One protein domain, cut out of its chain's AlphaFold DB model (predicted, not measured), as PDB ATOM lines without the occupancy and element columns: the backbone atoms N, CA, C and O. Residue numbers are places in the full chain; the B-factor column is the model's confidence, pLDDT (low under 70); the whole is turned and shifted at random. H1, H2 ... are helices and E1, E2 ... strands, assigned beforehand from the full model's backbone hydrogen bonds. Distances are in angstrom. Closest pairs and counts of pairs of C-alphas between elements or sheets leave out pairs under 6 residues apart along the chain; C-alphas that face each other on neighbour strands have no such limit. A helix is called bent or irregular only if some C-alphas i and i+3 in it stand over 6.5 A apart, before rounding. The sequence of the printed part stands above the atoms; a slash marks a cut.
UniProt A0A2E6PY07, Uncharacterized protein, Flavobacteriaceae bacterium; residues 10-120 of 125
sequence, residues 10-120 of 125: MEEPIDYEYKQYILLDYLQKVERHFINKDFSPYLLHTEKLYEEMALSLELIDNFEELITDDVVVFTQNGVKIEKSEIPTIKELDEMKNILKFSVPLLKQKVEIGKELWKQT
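AT A GLANCE: This is residues 10 to 120 of the 125 residues of an uncharacterized protein of Flavobacteriaceae bacterium (UniProt A0A2E6PY07). Picture a slim bundle of three long helices running up and down, H1, H2 and the arm H3b of the bent helix H3, with a two-stranded hairpin, E1 and E2, beyond one end of H2, where residues 74 to 79 stick out and lengthen the whole. H3a and H3b pack on both H1 and H2, while H1 and H2 only just touch. The printed part has 111 residues, in the order H1, H2, E1, E2, H3; it is mostly helix, and its one sheet, E1 - E2, is antiparallel. It is only just extended, close to loose, with a radius of gyration of the C-alphas of 20.1 A and spans of 73 by 28 by 15 A.

HOW THE PARTS SIT: Begin with H1, residues 16 to 35, and H2, residues 42 to 67, a helical hairpin. They only just touch, with 3 pairs of C-alphas within 8 A, the closest those of Val 30 and Tyr 42 at 6.1 A; they run opposite ways at a shallow tilt of 32 degrees, only just short of steep. Next come E1, residues 71 to 75, and E2, residues 78 to 82, an antiparallel hairpin: look for N 73 and O 80 at 2.9 A and N 75 and O 78 at 3.0 A, within hydrogen-bond range. H3, residues 90 to 119, was assigned as one helix by its hydrogen bonds but is bent, with C-alphas 101 and 104 6.6 A apart; its arms H3a, residues 90 to 101, and H3b, residues 104 to 119, stand at 31 degrees. H2 touches H3b with residues 43 to 50 alone, the closest C-alphas being those of Tyr 50 and Leu 106 at 5.6 A; they run opposite ways at a shallow tilt of 32 degrees. H2 touches H3a at a steep tilt of 49 degrees, the closest C-alphas being those of Leu 57 and Leu 99 at 6.1 A. H1 touches H3b at a shallow tilt of 5 degrees, the same way, closest at the C-alphas of Phe 34 and Gly 113, 6.3 A apart. H1 touches H3a with residues 16 to 20 alone, closest at the C-alphas of Tyr 16 and Ile 98, 5.7 A apart. H1 is apart from E1 and E2. In H1, H2, H3a and H3b every O i to N i+4 pair is within hydrogen-bond range.

IN THESE COORDINATES: Find C-alpha 16 at (55.311, 29.799, -11.553); from there H1 runs 28.6 A to C-alpha 35. H2 runs 37.3 A to C-alpha 67 at (59.696, 9.783, 1.757). E1 spans 12.1 A and E2 12.5 A. H3a covers 16.7 A and H3b 23.1 A, ending at C-alpha 119, (86.354, 32.716, -28.805).

THE WHOLE: The two C-alphas farthest apart, those of Gln 76 and Thr 120, are 73.1 A apart. The printed part has no cut, and no link between its elements is long. Look at residues 67 to 88 for pLDDT under 70; the mean of the printed part is 83.6.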
ATOM      1  N   MET A  10      62.823  30.821  -4.380       86.56
ATOM      2  CA  MET A  10      62.191  30.612  -3.067       86.56
ATOM      3  C   MET A  10      61.549  31.885  -2.498       86.56
ATOM      4  O   MET A  10      60.820  31.818  -1.514       86.56
ATOM      5  N   GLU A  11      61.848  33.060  -3.061       87.00
ATOM      6  CA  GLU A  11      61.320  34.331  -2.551       87.00
ATOM      7  C   GLU A  11      59.855  34.529  -2.952       87.00
ATOM      8  O   GLU A  11      59.478  34.266  -4.096       87.00
ATOM      9  N   GLU A  12      59.038  35.073  -2.051       83.75
ATOM     10  CA  GLU A  12      57.657  35.432  -2.373       83.75
ATOM     11  C   GLU A  12      57.580  36.542  -3.447       83.75
ATOM     12  O   GLU A  12      58.434  37.436  -3.488       83.75
ATOM     13  N   PRO A  13      56.556  36.526  -4.320       87.88
ATOM     14  CA  PRO A  13      55.547  35.476  -4.459       87.88
ATOM     15  C   PRO A  13      56.126  34.237  -5.154       87.88
ATOM     16  O   PRO A  13      56.800  34.355  -6.180       87.88
ATOM     17  N   ILE A  14      55.854  33.054  -4.602       84.62
ATOM     18  CA  ILE A  14      56.124  31.775  -5.264       84.62
ATOM     19  C   ILE A  14      54.962  31.581  -6.229       84.62
ATOM     20  O   ILE A  14      53.871  31.216  -5.822       84.62
ATOM     21  N   ASP A  15      55.175  31.994  -7.471       89.81
ATOM     22  CA  ASP A  15      54.211  31.869  -8.556       89.81
ATOM     23  C   ASP A  15      54.987  31.476  -9.809       89.81
ATOM     24  O   ASP A  15      55.971  32.129 -10.178       89.81
ATOM     25  N   TYR A  16      54.579  30.374 -10.432       89.88
ATOM     26  CA  TYR A  16      55.311  29.799 -11.553       89.88
ATOM     27  C   TYR A  16      55.458  30.797 -12.706       89.88
ATOM     28  O   TYR A  16      56.579  31.067 -13.134       89.88
ATOM     29  N   GLU A  17      54.360  31.396 -13.170       92.25
ATOM     30  CA  GLU A  17      54.362  32.290 -14.334       92.25
ATOM     31  C   GLU A  17      55.219  33.531 -14.079       92.25
ATOM     32  O   GLU A  17      56.096  33.881 -14.874       92.25
ATOM     33  N   TYR A  18      55.033  34.172 -12.926       92.88
ATOM     34  CA  TYR A  18      55.807  35.338 -12.526       92.88
ATOM     35  C   TYR A  18      57.311  35.044 -12.501       92.88
ATOM     36  O   TYR A  18      58.123  35.820 -13.021       92.88
ATOM     37  N   LYS A  19      57.702  33.892 -11.947       93.44
ATOM     38  CA  LYS A  19      59.107  33.479 -11.863       93.44
ATOM     39  C   LYS A  19      59.688  33.146 -13.235       93.44
ATOM     40  O   LYS A  19      60.848  33.480 -13.488       93.44
ATOM     41  N   GLN A  20      58.900  32.590 -14.158       94.75
ATOM     42  CA  GLN A  20      59.337  32.426 -15.546       94.75
ATOM     43  C   GLN A  20      59.691  33.772 -16.183       94.75
ATOM     44  O   GLN A  20      60.755  33.899 -16.790       94.75
ATOM     45  N   TYR A  21      58.843  34.792 -16.015       94.62
ATOM     46  CA  TYR A  21      59.111  36.116 -16.576       94.62
ATOM     47  C   TYR A  21      60.374  36.755 -15.993       94.62
ATOM     48  O   TYR A  21      61.176  37.301 -16.753       94.62
ATOM     49  N   ILE A  22      60.590  36.640 -14.678       94.56
ATOM     50  CA  ILE A  22      61.818  37.124 -14.028       94.56
ATOM     51  C   ILE A  22      63.054  36.465 -14.644       94.56
ATOM     52  O   ILE A  22      64.013  37.157 -14.996       94.56
ATOM     53  N   LEU A  23      63.039  35.137 -14.793       95.38
ATOM     54  CA  LEU A  23      64.171  34.419 -15.367       95.38
ATOM     55  C   LEU A  23      64.416  34.824 -16.819       95.38
ATOM     56  O   LEU A  23      65.557  35.075 -17.197       95.38
ATOM     57  N   LEU A  24      63.367  34.883 -17.639       95.31
ATOM     58  CA  LEU A  24      63.496  35.214 -19.057       95.31
ATOM     59  C   LEU A  24      64.051  36.630 -19.257       95.31
ATOM     60  O   LEU A  24      64.945  36.818 -20.082       95.31
ATOM     61  N   ASP A  25      63.588  37.605 -18.470       95.19
ATOM     62  CA  ASP A  25      64.139  38.964 -18.476       95.19
ATOM     63  C   ASP A  25      65.616  38.983 -18.042       95.19
ATOM     64  O   ASP A  25      66.455  39.608 -18.701       95.19
ATOM     65  N   TYR A  26      65.971  38.246 -16.982       95.12
ATOM     66  CA  TYR A  26      67.361  38.092 -16.550       95.12
ATOM     67  C   TYR A  26      68.239  37.493 -17.662       95.12
ATOM     68  O   TYR A  26      69.264  38.078 -18.018       95.12
ATOM     69  N   LEU A  27      67.823  36.376 -18.265       94.62
ATOM     70  CA  LEU A  27      68.568  35.699 -19.329       94.62
ATOM     71  C   LEU A  27      68.737  36.582 -20.568       94.62
ATOM     72  O   LEU A  27      69.814  36.596 -21.167       94.62
ATOM     73  N   GLN A  28      67.713  37.359 -20.929       94.25
ATOM     74  CA  GLN A  28      67.802  38.313 -22.032       94.25
ATOM     75  C   GLN A  28      68.833  39.413 -21.742       94.25
ATOM     76  O   GLN A  28      69.561  39.849 -22.637       94.25
ATOM     77  N   LYS A  29      68.917  39.882 -20.492       93.38
ATOM     78  CA  LYS A  29      69.937  40.855 -20.079       93.38
ATOM     79  C   LYS A  29      71.339  40.249 -20.135       93.38
ATOM     80  O   LYS A  29      72.213  40.871 -20.735       93.38
ATOM     81  N   VAL A  30      71.536  39.044 -19.594       92.94
ATOM     82  CA  VAL A  30      72.821  38.317 -19.648       92.94
ATOM     83  C   VAL A  30      73.293  38.136 -21.091       92.94
ATOM     84  O   VAL A  30      74.441  38.423 -21.415       92.94
ATOM     85  N   GLU A  31      72.397  37.733 -21.988       91.69
ATOM     86  CA  GLU A  31      72.721  37.546 -23.402       91.69
ATOM     87  C   GLU A  31      73.197  38.836 -24.080       91.69
ATOM     88  O   GLU A  31      74.162  38.809 -24.844       91.69
ATOM     89  N   ARG A  32      72.592  39.989 -23.762       91.94
ATOM     90  CA  ARG A  32      73.077  41.288 -24.259       91.94
ATOM     91  C   ARG A  32      74.507  41.582 -23.801       91.94
ATOM     92  O   ARG A  32      75.289  42.109 -24.590       91.94
ATOM     93  N   HIS A  33      74.862  41.231 -22.566       90.81
ATOM     94  CA  HIS A  33      76.233  41.376 -22.069       90.81
ATOM     95  C   HIS A  33      77.204  40.440 -22.804       90.81
ATOM     96  O   HIS A  33      78.247  40.894 -23.274       90.81
ATOM     97  N   PHE A  34      76.816  39.183 -23.046       89.56
ATOM     98  CA  PHE A  34      77.633  38.239 -23.820       89.56
ATOM     99  C   PHE A  34      77.889  38.710 -25.257       89.56
ATOM    100  O   PHE A  34      79.021  38.631 -25.732       89.56
ATOM    101  N   ILE A  35      76.878  39.268 -25.935       88.81
ATOM    102  CA  ILE A  35      77.031  39.857 -27.278       88.81
ATOM    103  C   ILE A  35      78.033  41.022 -27.258       88.81
ATOM    104  O   ILE A  35      78.853  41.157 -28.167       88.81
ATOM    105  N   ASN A  36      78.013  41.829 -26.197       88.88
ATOM    106  CA  ASN A  36      78.941  42.942 -25.999       88.88
ATOM    107  C   ASN A  36      80.334  42.505 -25.507       88.88
ATOM    108  O   ASN A  36      81.176  43.365 -25.251       88.88
ATOM    109  N   LYS A  37      80.595  41.190 -25.413       86.88
ATOM    110  CA  LYS A  37      81.842  40.591 -24.898       86.88
ATOM    111  C   LYS A  37      82.131  40.941 -23.435       86.88
ATOM    112  O   LYS A  37      83.281  40.913 -23.001       86.88
ATOM    113  N   ASP A  38      81.083  41.260 -22.688       87.56
ATOM    114  CA  ASP A  38      81.128  41.569 -21.268       87.56
ATOM    115  C   ASP A  38      80.679  40.332 -20.482       87.56
ATOM    116  O   ASP A  38      79.489  40.047 -20.348       87.56
ATOM    117  N   PHE A  39      81.646  39.517 -20.054       87.81
ATOM    118  CA  PHE A  39      81.366  38.210 -19.454       87.81
ATOM    119  C   PHE A  39      81.338  38.244 -17.929       87.81
ATOM    120  O   PHE A  39      80.559  37.501 -17.335       87.81
ATOM    121  N   SER A  40      82.146  39.080 -17.274       86.94
ATOM    122  CA  SER A  40      82.108  39.218 -15.814       86.94
ATOM    123  C   SER A  40      81.207  40.390 -15.397       86.94
ATOM    124  O   SER A  40      81.248  41.439 -16.034       86.94
ATOM    125  N   PRO A  41      80.397  40.251 -14.330       89.62
ATOM    126  CA  PRO A  41      80.246  39.073 -13.458       89.62
ATOM    127  C   PRO A  41      79.197  38.066 -13.962       89.62
ATOM    128  O   PRO A  41      78.912  37.069 -13.301       89.62
ATOM    129  N   TYR A  42      78.582  38.325 -15.117       91.38
ATOM    130  CA  TYR A  42      77.356  37.665 -15.573       91.38
ATOM    131  C   TYR A  42      77.502  36.165 -15.836       91.38
ATOM    132  O   TYR A  42      76.616  35.396 -15.469       91.38
ATOM    133  N   LEU A  43      78.605  35.740 -16.451       91.81
ATOM    134  CA  LEU A  43      78.875  34.338 -16.758       91.81
ATOM    135  C   LEU A  43      79.069  33.530 -15.473       91.81
ATOM    136  O   LEU A  43      78.369  32.541 -15.278       91.81
ATOM    137  N   LEU A  44      79.949  34.001 -14.582       92.62
ATOM    138  CA  LEU A  44      80.220  33.359 -13.293       92.62
ATOM    139  C   LEU A  44      78.963  33.297 -12.423       92.62
ATOM    140  O   LEU A  44      78.664  32.276 -11.812       92.62
ATOM    141  N   HIS A  45      78.196  34.386 -12.389       94.00
ATOM    142  CA  HIS A  45      76.969  34.431 -11.608       94.00
ATOM    143  C   HIS A  45      75.891  33.493 -12.162       94.00
ATOM    144  O   HIS A  45      75.235  32.788 -11.400       94.00
ATOM    145  N   THR A  46      75.725  33.438 -13.487       93.31
ATOM    146  CA  THR A  46      74.754  32.531 -14.126       93.31
ATOM    147  C   THR A  46      75.159  31.068 -13.961       93.31
ATOM    148  O   THR A  46      74.293  30.220 -13.762       93.31
ATOM    149  N   GLU A  47      76.458  30.770 -13.998       94.25
ATOM    150  CA  GLU A  47      76.997  29.441 -13.699       94.25
ATOM    151  C   GLU A  47      76.687  29.031 -12.259       94.25
ATOM    152  O   GLU A  47      76.071  27.990 -12.045       94.25
ATOM    153  N   LYS A  48      76.995  29.894 -11.288       94.81
ATOM    154  CA  LYS A  48      76.668  29.642  -9.883       94.81
ATOM    155  C   LYS A  48      75.166  29.445  -9.667       94.81
ATOM    156  O   LYS A  48      74.753  28.561  -8.926       94.81
ATOM    157  N   LEU A  49      74.339  30.259 -10.320       94.50
ATOM    158  CA  LEU A  49      72.886  30.140 -10.240       94.50
ATOM    159  C   LEU A  49      72.396  28.792 -10.790       94.50
ATOM    160  O   LEU A  49      71.540  28.161 -10.177       94.50
ATOM    161  N   TYR A  50      72.944  28.349 -11.924       96.06
ATOM    162  CA  TYR A  50      72.655  27.034 -12.492       96.06
ATOM    163  C   TYR A  50      73.014  25.906 -11.518       96.06
ATOM    164  O   TYR A  50      72.179  25.036 -11.284       96.06
ATOM    165  N   GLU A  51      74.219  25.930 -10.947       95.00
ATOM    166  CA  GLU A  51      74.704  24.884 -10.038       95.00
ATOM    167  C   GLU A  51      73.819  24.758  -8.794       95.00
ATOM    168  O   GLU A  51      73.329  23.671  -8.496       95.00
ATOM    169  N   GLU A  52      73.531  25.871  -8.118       94.56
ATOM    170  CA  GLU A  52      72.684  25.887  -6.918       94.56
ATOM    171  C   GLU A  52      71.263  25.382  -7.213       94.56
ATOM    172  O   GLU A  52      70.687  24.611  -6.440       94.56
ATOM    173  N   MET A  53      70.685  25.789  -8.347       94.06
ATOM    174  CA  MET A  53      69.337  25.367  -8.735       94.06
ATOM    175  C   MET A  53      69.290  23.896  -9.160       94.06
ATOM    176  O   MET A  53      68.322  23.207  -8.844       94.06
ATOM    177  N   ALA A  54      70.323  23.398  -9.842       94.88
ATOM    178  CA  ALA A  54      70.423  21.990 -10.211       94.88
ATOM    179  C   ALA A  54      70.560  21.095  -8.971       94.88
ATOM    180  O   ALA A  54      69.829  20.115  -8.854       94.88
ATOM    181  N   LEU A  55      71.415  21.483  -8.017       94.38
ATOM    182  CA  LEU A  55      71.558  20.794  -6.730       94.38
ATOM    183  C   LEU A  55      70.244  20.785  -5.943       94.38
ATOM    184  O   LEU A  55      69.866  19.767  -5.372       94.38
ATOM    185  N   SER A  56      69.526  21.909  -5.937       91.88
ATOM    186  CA  SER A  56      68.230  22.015  -5.256       91.88
ATOM    187  C   SER A  56      67.173  21.108  -5.890       91.88
ATOM    188  O   SER A  56      66.408  20.468  -5.174       91.88
ATOM    189  N   LEU A  57      67.138  21.026  -7.225       93.00
ATOM    190  CA  LEU A  57      66.216  20.146  -7.942       93.00
ATOM    191  C   LEU A  57      66.504  18.669  -7.644       93.00
ATOM    192  O   LEU A  57      65.581  17.931  -7.315       93.00
ATOM    193  N   GLU A  58      67.775  18.266  -7.694       93.06
ATOM    194  CA  GLU A  58      68.203  16.905  -7.354       93.06
ATOM    195  C   GLU A  58      67.873  16.554  -5.897       93.06
ATOM    196  O   GLU A  58      67.390  15.461  -5.614       93.06
ATOM    197  N   LEU A  59      68.080  17.488  -4.964       89.50
ATOM    198  CA  LEU A  59      67.720  17.298  -3.559       89.50
ATOM    199  C   LEU A  59      66.215  17.064  -3.383       89.50
ATOM    200  O   LEU A  59      65.835  16.175  -2.625       89.50
ATOM    201  N   ILE A  60      65.372  17.845  -4.067       87.44
ATOM    202  CA  ILE A  60      63.910  17.695  -4.008       87.44
ATOM    203  C   ILE A  60      63.481  16.352  -4.605       87.44
ATOM    204  O   ILE A  60      62.679  15.652  -3.990       87.44
ATOM    205  N   ASP A  61      64.026  15.968  -5.761       88.19
ATOM    206  CA  ASP A  61      63.713  14.684  -6.396       88.19
ATOM    207  C   ASP A  61      64.130  13.500  -5.499       88.19
ATOM    208  O   ASP A  61      63.312  12.625  -5.220       88.19
ATOM    209  N   ASN A  62      65.346  13.521  -4.940       87.00
ATOM    210  CA  ASN A  62      65.816  12.493  -4.003       87.00
ATOM    211  C   ASN A  62      64.976  12.443  -2.717       87.00
ATOM    212  O   ASN A  62      64.721  11.372  -2.171       87.00
ATOM    213  N   PHE A  63      64.558  13.599  -2.200       82.38
ATOM    214  CA  PHE A  63      63.733  13.674  -0.998       82.38
ATOM    215  C   PHE A  63      62.345  13.062  -1.218       82.38
ATOM    216  O   PHE A  63      61.871  12.315  -0.364       82.38
ATOM    217  N   GLU A  64      61.714  13.325  -2.365       77.75
ATOM    218  CA  GLU A  64      60.440  12.695  -2.731       77.75
ATOM    219  C   GLU A  64      60.563  11.173  -2.839       77.75
ATOM    220  O   GLU A  64      59.707  10.453  -2.323       77.75
ATOM    221  N   GLU A  65      61.641  10.670  -3.442       78.88
ATOM    222  CA  GLU A  65      61.901   9.230  -3.505       78.88
ATOM    223  C   GLU A  65      62.054   8.618  -2.104       78.88
ATOM    224  O   GLU A  65      61.436   7.595  -1.813       78.88
ATOM    225  N   LEU A  66      62.796   9.275  -1.204       74.88
ATOM    226  CA  LEU A  66      63.062   8.781   0.153       74.88
ATOM    227  C   LEU A  66      61.843   8.800   1.086       74.88
ATOM    228  O   LEU A  66      61.752   7.961   1.980       74.88
ATOM    229  N   ILE A  67      60.916   9.749   0.928       68.00
ATOM    230  CA  ILE A  67      59.696   9.783   1.757       68.00
ATOM    231  C   ILE A  67      58.663   8.753   1.278       68.00
ATOM    232  O   ILE A  67      57.776   8.371   2.039       68.00
ATOM    233  N   THR A  68      58.774   8.264   0.041       56.62
ATOM    234  CA  THR A  68      57.783   7.353  -0.554       56.62
ATOM    235  C   THR A  68      57.804   5.931   0.045       56.62
ATOM    236  O   THR A  68      56.967   5.102  -0.317       56.62
ATOM    237  N   ASP A  69      58.671   5.640   1.014       52.62
ATOM    238  CA  ASP A  69      58.787   4.301   1.589       52.62
ATOM    239  C   ASP A  69      57.763   4.026   2.710       52.62
ATOM    240  O   ASP A  69      57.959   4.317   3.889       52.62
ATOM    241  N   ASP A  70      56.662   3.408   2.278       53.84
ATOM    242  CA  ASP A  70      55.911   2.351   2.962       53.84
ATOM    243  C   ASP A  70      55.530   2.584   4.436       53.84
ATOM    244  O   ASP A  70      56.242   2.224   5.379       53.84
ATOM    245  N   VAL A  71      54.288   3.030   4.660       54.56
ATOM    246  CA  VAL A  71      53.684   2.942   5.993       54.56
ATOM    247  C   VAL A  71      53.210   1.506   6.213       54.56
ATOM    248  O   VAL A  71      52.280   1.014   5.570       54.56
ATOM    249  N   VAL A  72      53.856   0.814   7.152       53.19
ATOM    250  CA  VAL A  72      53.436  -0.511   7.614       53.19
ATOM    251  C   VAL A  72      52.193  -0.349   8.490       53.19
ATOM    252  O   VAL A  72      52.280   0.027   9.659       53.19
ATOM    253  N   VAL A  73      51.019  -0.643   7.933       57.19
ATOM    254  CA  VAL A  73      49.746  -0.589   8.658       57.19
ATOM    255  C   VAL A  73      49.439  -1.969   9.237       57.19
ATOM    256  O   VAL A  73      49.238  -2.957   8.523       57.19
ATOM    257  N   PHE A  74      49.378  -2.045  10.566       50.88
ATOM    258  CA  PHE A  74      48.939  -3.244  11.275       50.88
ATOM    259  C   PHE A  74      47.408  -3.285  11.315       50.88
ATOM    260  O   PHE A  74      46.773  -2.484  11.997       50.88
ATOM    261  N   THR A  75      46.807  -4.238  10.601       61.78
ATOM    262  CA  THR A  75      45.358  -4.491  10.642       61.78
ATOM    263  C   THR A  75      45.058  -5.774  11.415       61.78
ATOM    264  O   THR A  75      45.922  -6.639  11.559       61.78
ATOM    265  N   GLN A  76      43.816  -5.950  11.881       59.72
ATOM    266  CA  GLN A  76      43.392  -7.170  12.593       59.72
ATOM    267  C   GLN A  76      43.571  -8.463  11.763       59.72
ATOM    268  O   GLN A  76      43.607  -9.549  12.334       59.72
ATOM    269  N   ASN A  77      43.749  -8.343  10.438       61.78
ATOM    270  CA  ASN A  77      43.910  -9.457   9.497       61.78
ATOM    271  C   ASN A  77      45.348  -9.599   8.948       61.78
ATOM    272  O   ASN A  77      45.559 -10.364   8.008       61.78
ATOM    273  N   GLY A  78      46.328  -8.869   9.497       63.12
ATOM    274  CA  GLY A  78      47.737  -8.940   9.097       63.12
ATOM    275  C   GLY A  78      48.372  -7.585   8.775       63.12
ATOM    276  O   GLY A  78      47.762  -6.525   8.940       63.12
ATOM    277  N   VAL A  79      49.625  -7.634   8.321       60.41
ATOM    278  CA  VAL A  79      50.417  -6.460   7.935       60.41
ATOM    279  C   VAL A  79      50.112  -6.091   6.484       60.41
ATOM    280  O   VAL A  79      50.226  -6.941   5.601       60.41
ATOM    281  N   LYS A  80      49.732  -4.835   6.235       54.50
ATOM    282  CA  LYS A  80      49.602  -4.272   4.886       54.50
ATOM    283  C   LYS A  80      50.574  -3.114   4.714       54.50
ATOM    284  O   LYS A  80      50.751  -2.312   5.625       54.50
ATOM    285  N   ILE A  81      51.187  -3.049   3.540       55.19
ATOM    286  CA  ILE A  81      51.959  -1.892   3.099       55.19
ATOM    287  C   ILE A  81      50.975  -0.984   2.366       55.19
ATOM    288  O   ILE A  81      50.403  -1.392   1.352       55.19
ATOM    289  N   GLU A  82      50.726   0.205   2.907       53.75
ATOM    290  CA  GLU A  82      49.926   1.232   2.241       53.75
ATOM    291  C   GLU A  82      50.842   2.381   1.820       53.75
ATOM    292  O   GLU A  82      51.639   2.888   2.613       53.75
ATOM    293  N   LYS A  83      50.728   2.793   0.552       50.84
ATOM    294  CA  LYS A  83      51.379   4.009   0.065       50.84
ATOM    295  C   LYS A  83      50.631   5.197   0.650       50.84
ATOM    296  O   LYS A  83      49.506   5.470   0.236       50.84
ATOM    297  N   SER A  84      51.232   5.878   1.620       47.97
ATOM    298  CA  SER A  84      50.701   7.157   2.082       47.97
ATOM    299  C   SER A  84      51.003   8.203   1.018       47.97
ATOM    300  O   SER A  84      52.165   8.429   0.690       47.97
ATOM    301  N   GLU A  85      49.972   8.849   0.478       47.97
ATOM    302  CA  GLU A  85      50.170  10.076  -0.290       47.97
ATOM    303  C   GLU A  85      50.769  11.120   0.660       47.97
ATOM    304  O   GLU A  85      50.188  11.451   1.697       47.97
ATOM    305  N   ILE A  86      51.981  11.577   0.354       54.25
ATOM    306  CA  ILE A  86      52.611  12.686   1.070       54.25
ATOM    307  C   ILE A  86      51.717  13.908   0.835       54.25
ATOM    308  O   ILE A  86      51.352  14.161  -0.314       54.25
ATOM    309  N   PRO A  87      51.336  14.676   1.869       50.72
ATOM    310  CA  PRO A  87      50.620  15.923   1.655       50.72
ATOM    311  C   PRO A  87      51.544  16.889   0.908       50.72
ATOM    312  O   PRO A  87      52.430  17.504   1.503       50.72
ATOM    313  N   THR A  88      51.369  16.993  -0.409       56.25
ATOM    314  CA  THR A  88      52.173  17.886  -1.234       56.25
ATOM    315  C   THR A  88      51.845  19.328  -0.875       56.25
ATOM    316  O   THR A  88      50.704  19.785  -0.990       56.25
ATOM    317  N   ILE A  89      52.843  20.059  -0.385       73.69
ATOM    318  CA  ILE A  89      52.715  21.490  -0.135       73.69
ATOM    319  C   ILE A  89      52.684  22.155  -1.512       73.69
ATOM    320  O   ILE A  89      53.654  22.056  -2.255       73.69
ATOM    321  N   LYS A  90      51.580  22.828  -1.857       78.75
ATOM    322  CA  LYS A  90      51.396  23.487  -3.166       78.75
ATOM    323  C   LYS A  90      52.599  24.359  -3.567       78.75
ATOM    324  O   LYS A  90      52.999  24.376  -4.724       78.75
ATOM    325  N   GLU A  91      53.191  25.052  -2.600       78.38
ATOM    326  CA  GLU A  91      54.377  25.892  -2.797       78.38
ATOM    327  C   GLU A  91      55.608  25.080  -3.222       78.38
ATOM    328  O   GLU A  91      56.374  25.536  -4.064       78.38
ATOM    329  N   LEU A  92      55.788  23.863  -2.693       81.88
ATOM    330  CA  LEU A  92      56.898  22.981  -3.061       81.88
ATOM    331  C   LEU A  92      56.757  22.485  -4.504       81.88
ATOM    332  O   LEU A  92      57.739  22.494  -5.245       81.88
ATOM    333  N   ASP A  93      55.542  22.124  -4.925       87.12
ATOM    334  CA  ASP A  93      55.258  21.770  -6.321       87.12
ATOM    335  C   ASP A  93      55.554  22.936  -7.265       87.12
ATOM    336  O   ASP A  93      56.162  22.761  -8.322       87.12
ATOM    337  N   GLU A  94      55.150  24.149  -6.889       88.38
ATOM    338  CA  GLU A  94      55.433  25.342  -7.681       88.38
ATOM    339  C   GLU A  94      56.934  25.639  -7.745       88.38
ATOM    340  O   GLU A  94      57.459  25.836  -8.841       88.38
ATOM    341  N   MET A  95      57.655  25.576  -6.620       88.75
ATOM    342  CA  MET A  95      59.119  25.690  -6.596       88.75
ATOM    343  C   MET A  95      59.781  24.641  -7.493       88.75
ATOM    344  O   MET A  95      60.667  24.969  -8.284       88.75
ATOM    345  N   LYS A  96      59.320  23.389  -7.433       91.31
ATOM    346  CA  LYS A  96      59.813  22.304  -8.282       91.31
ATOM    347  C   LYS A  96      59.563  22.585  -9.760       91.31
ATOM    348  O   LYS A  96      60.461  22.399 -10.580       91.31
ATOM    349  N   ASN A  97      58.377  23.075 -10.113       93.19
ATOM    350  CA  ASN A  97      58.051  23.464 -11.485       93.19
ATOM    351  C   ASN A  97      58.938  24.620 -11.968       93.19
ATOM    352  O   ASN A  97      59.462  24.565 -13.084       93.19
ATOM    353  N   ILE A  98      59.182  25.623 -11.116       93.94
ATOM    354  CA  ILE A  98      60.113  26.722 -11.400       93.94
ATOM    355  C   ILE A  98      61.515  26.166 -11.665       93.94
ATOM    356  O   ILE A  98      62.121  26.515 -12.678       93.94
ATOM    357  N   LEU A  99      62.027  25.281 -10.807       93.62
ATOM    358  CA  LEU A  99      63.348  24.667 -10.966       93.62
ATOM    359  C   LEU A  99      63.446  23.854 -12.264       93.62
ATOM    360  O   LEU A  99      64.363  24.081 -13.055       93.62
ATOM    361  N   LYS A 100      62.469  22.980 -12.538       95.38
ATOM    362  CA  LYS A 100      62.404  22.163 -13.762       95.38
ATOM    363  C   LYS A 100      62.402  23.003 -15.037       95.38
ATOM    364  O   LYS A 100      63.021  22.614 -16.024       95.38
ATOM    365  N   PHE A 101      61.733  24.154 -15.020       95.75
ATOM    366  CA  PHE A 101      61.750  25.097 -16.135       95.75
ATOM    367  C   PHE A 101      63.086  25.848 -16.246       95.75
ATOM    368  O   PHE A 101      63.619  26.036 -17.340       95.75
ATOM    369  N   SER A 102      63.636  26.281 -15.114       95.44
ATOM    370  CA  SER A 102      64.746  27.235 -15.069       95.44
ATOM    371  C   SER A 102      66.110  26.602 -15.325       95.44
ATOM    372  O   SER A 102      66.921  27.160 -16.066       95.44
ATOM    373  N   VAL A 103      66.369  25.434 -14.730       95.94
ATOM    374  CA  VAL A 103      67.648  24.713 -14.825       95.94
ATOM    375  C   VAL A 103      68.097  24.478 -16.277       95.94
ATOM    376  O   VAL A 103      69.233  24.841 -16.595       95.94
ATOM    377  N   PRO A 104      67.267  23.939 -17.197       96.94
ATOM    378  CA  PRO A 104      67.705  23.704 -18.574       96.94
ATOM    379  C   PRO A 104      68.015  25.002 -19.334       96.94
ATOM    380  O   PRO A 104      68.973  25.042 -20.108       96.94
ATOM    381  N   LEU A 105      67.255  26.077 -19.094       95.50
ATOM    382  CA  LEU A 105      67.487  27.377 -19.733       95.50
ATOM    383  C   LEU A 105      68.791  28.020 -19.254       95.50
ATOM    384  O   LEU A 105      69.566  28.538 -20.061       95.50
ATOM    385  N   LEU A 106      69.054  27.955 -17.947       94.56
ATOM    386  CA  LEU A 106      70.302  28.432 -17.362       94.56
ATOM    387  C   LEU A 106      71.495  27.646 -17.905       94.56
ATOM    388  O   LEU A 106      72.456  28.259 -18.367       94.56
ATOM    389  N   LYS A 107      71.400  26.311 -17.945       96.31
ATOM    390  CA  LYS A 107      72.441  25.443 -18.508       96.31
ATOM    391  C   LYS A 107      72.799  25.846 -19.937       96.31
ATOM    392  O   LYS A 107      73.966  26.089 -20.235       96.31
ATOM    393  N   GLN A 108      71.790  25.986 -20.798       95.75
ATOM    394  CA  GLN A 108      71.984  26.389 -22.190       95.75
ATOM    395  C   GLN A 108      72.696  27.746 -22.291       95.75
ATOM    396  O   GLN A 108      73.616  27.918 -23.090       95.75
ATOM    397  N   LYS A 109      72.290  28.727 -21.477       93.62
ATOM    398  CA  LYS A 109      72.885  30.069 -21.503       93.62
ATOM    399  C   LYS A 109      74.321  30.079 -20.978       93.62
ATOM    400  O   LYS A 109      75.150  30.782 -21.552       93.62
ATOM    401  N   VAL A 110      74.640  29.273 -19.966       94.44
ATOM    402  CA  VAL A 110      76.018  29.077 -19.484       94.44
ATOM    403  C   VAL A 110      76.887  28.444 -20.569       94.44
ATOM    404  O   VAL A 110      77.994  28.920 -20.810       94.44
ATOM    405  N   GLU A 111      76.397  27.415 -21.262       94.38
ATOM    406  CA  GLU A 111      77.125  26.764 -22.360       94.38
ATOM    407  C   GLU A 111      77.436  27.747 -23.499       94.38
ATOM    408  O   GLU A 111      78.589  27.847 -23.926       94.38
ATOM    409  N   ILE A 112      76.445  28.537 -23.927       91.88
ATOM    410  CA  ILE A 112      76.629  29.595 -24.934       91.88
ATOM    411  C   ILE A 112      77.648  30.635 -24.450       91.88
ATOM    412  O   ILE A 112      78.565  30.993 -25.189       91.88
ATOM    413  N   GLY A 113      77.516  31.108 -23.209       91.12
ATOM    414  CA  GLY A 113      78.424  32.098 -22.631       91.12
ATOM    415  C   GLY A 113      79.870  31.603 -22.556       91.12
ATOM    416  O   GLY A 113      80.788  32.332 -22.927       91.12
ATOM    417  N   LYS A 114      80.080  30.340 -22.162       91.56
ATOM    418  CA  LYS A 114      81.401  29.694 -22.149       91.56
ATOM    419  C   LYS A 114      81.994  29.577 -23.548       91.56
ATOM    420  O   LYS A 114      83.189  29.801 -23.715       91.56
ATOM    421  N   GLU A 115      81.189  29.225 -24.546       90.69
ATOM    422  CA  GLU A 115      81.659  29.103 -25.927       90.69
ATOM    423  C   GLU A 115      82.073  30.461 -26.508       90.69
ATOM    424  O   GLU A 115      83.160  30.597 -27.068       90.69
ATOM    425  N   LEU A 116      81.268  31.499 -26.284       88.94
ATOM    426  CA  LEU A 116      81.609  32.868 -26.677       88.94
ATOM    427  C   LEU A 116      82.865  33.376 -25.953       88.94
ATOM    428  O   LEU A 116      83.728  34.007 -26.567       88.94
ATOM    429  N   TRP A 117      83.017  33.060 -24.666       89.75
ATOM    430  CA  TRP A 117      84.207  33.424 -23.900       89.75
ATOM    431  C   TRP A 117      85.475  32.741 -24.428       89.75
ATOM    432  O   TRP A 117      86.514  33.389 -24.533       89.75
ATOM    433  N   LYS A 118      85.407  31.469 -24.848       88.19
ATOM    434  CA  LYS A 118      86.549  30.783 -25.484       88.19
ATOM    435  C   LYS A 118      87.003  31.473 -26.772       88.19
ATOM    436  O   LYS A 118      88.198  31.506 -27.054       88.19
ATOM    437  N   GLN A 119      86.063  32.013 -27.550       85.81
ATOM    438  CA  GLN A 119      86.354  32.716 -28.805       85.81
ATOM    439  C   GLN A 119      86.926  34.119 -28.572       85.81
ATOM    440  O   GLN A 119      87.726  34.606 -29.372       85.81
ATOM    441  N   THR A 120      86.553  34.764 -27.465       80.06
ATOM    442  CA  THR A 120      87.091  36.065 -27.044       80.06
ATOM    443  C   THR A 120      87.472  36.044 -25.563       80.06
ATOM    444  O   THR A 120      86.697  36.534 -24.733       80.06
TER     445      THR A 120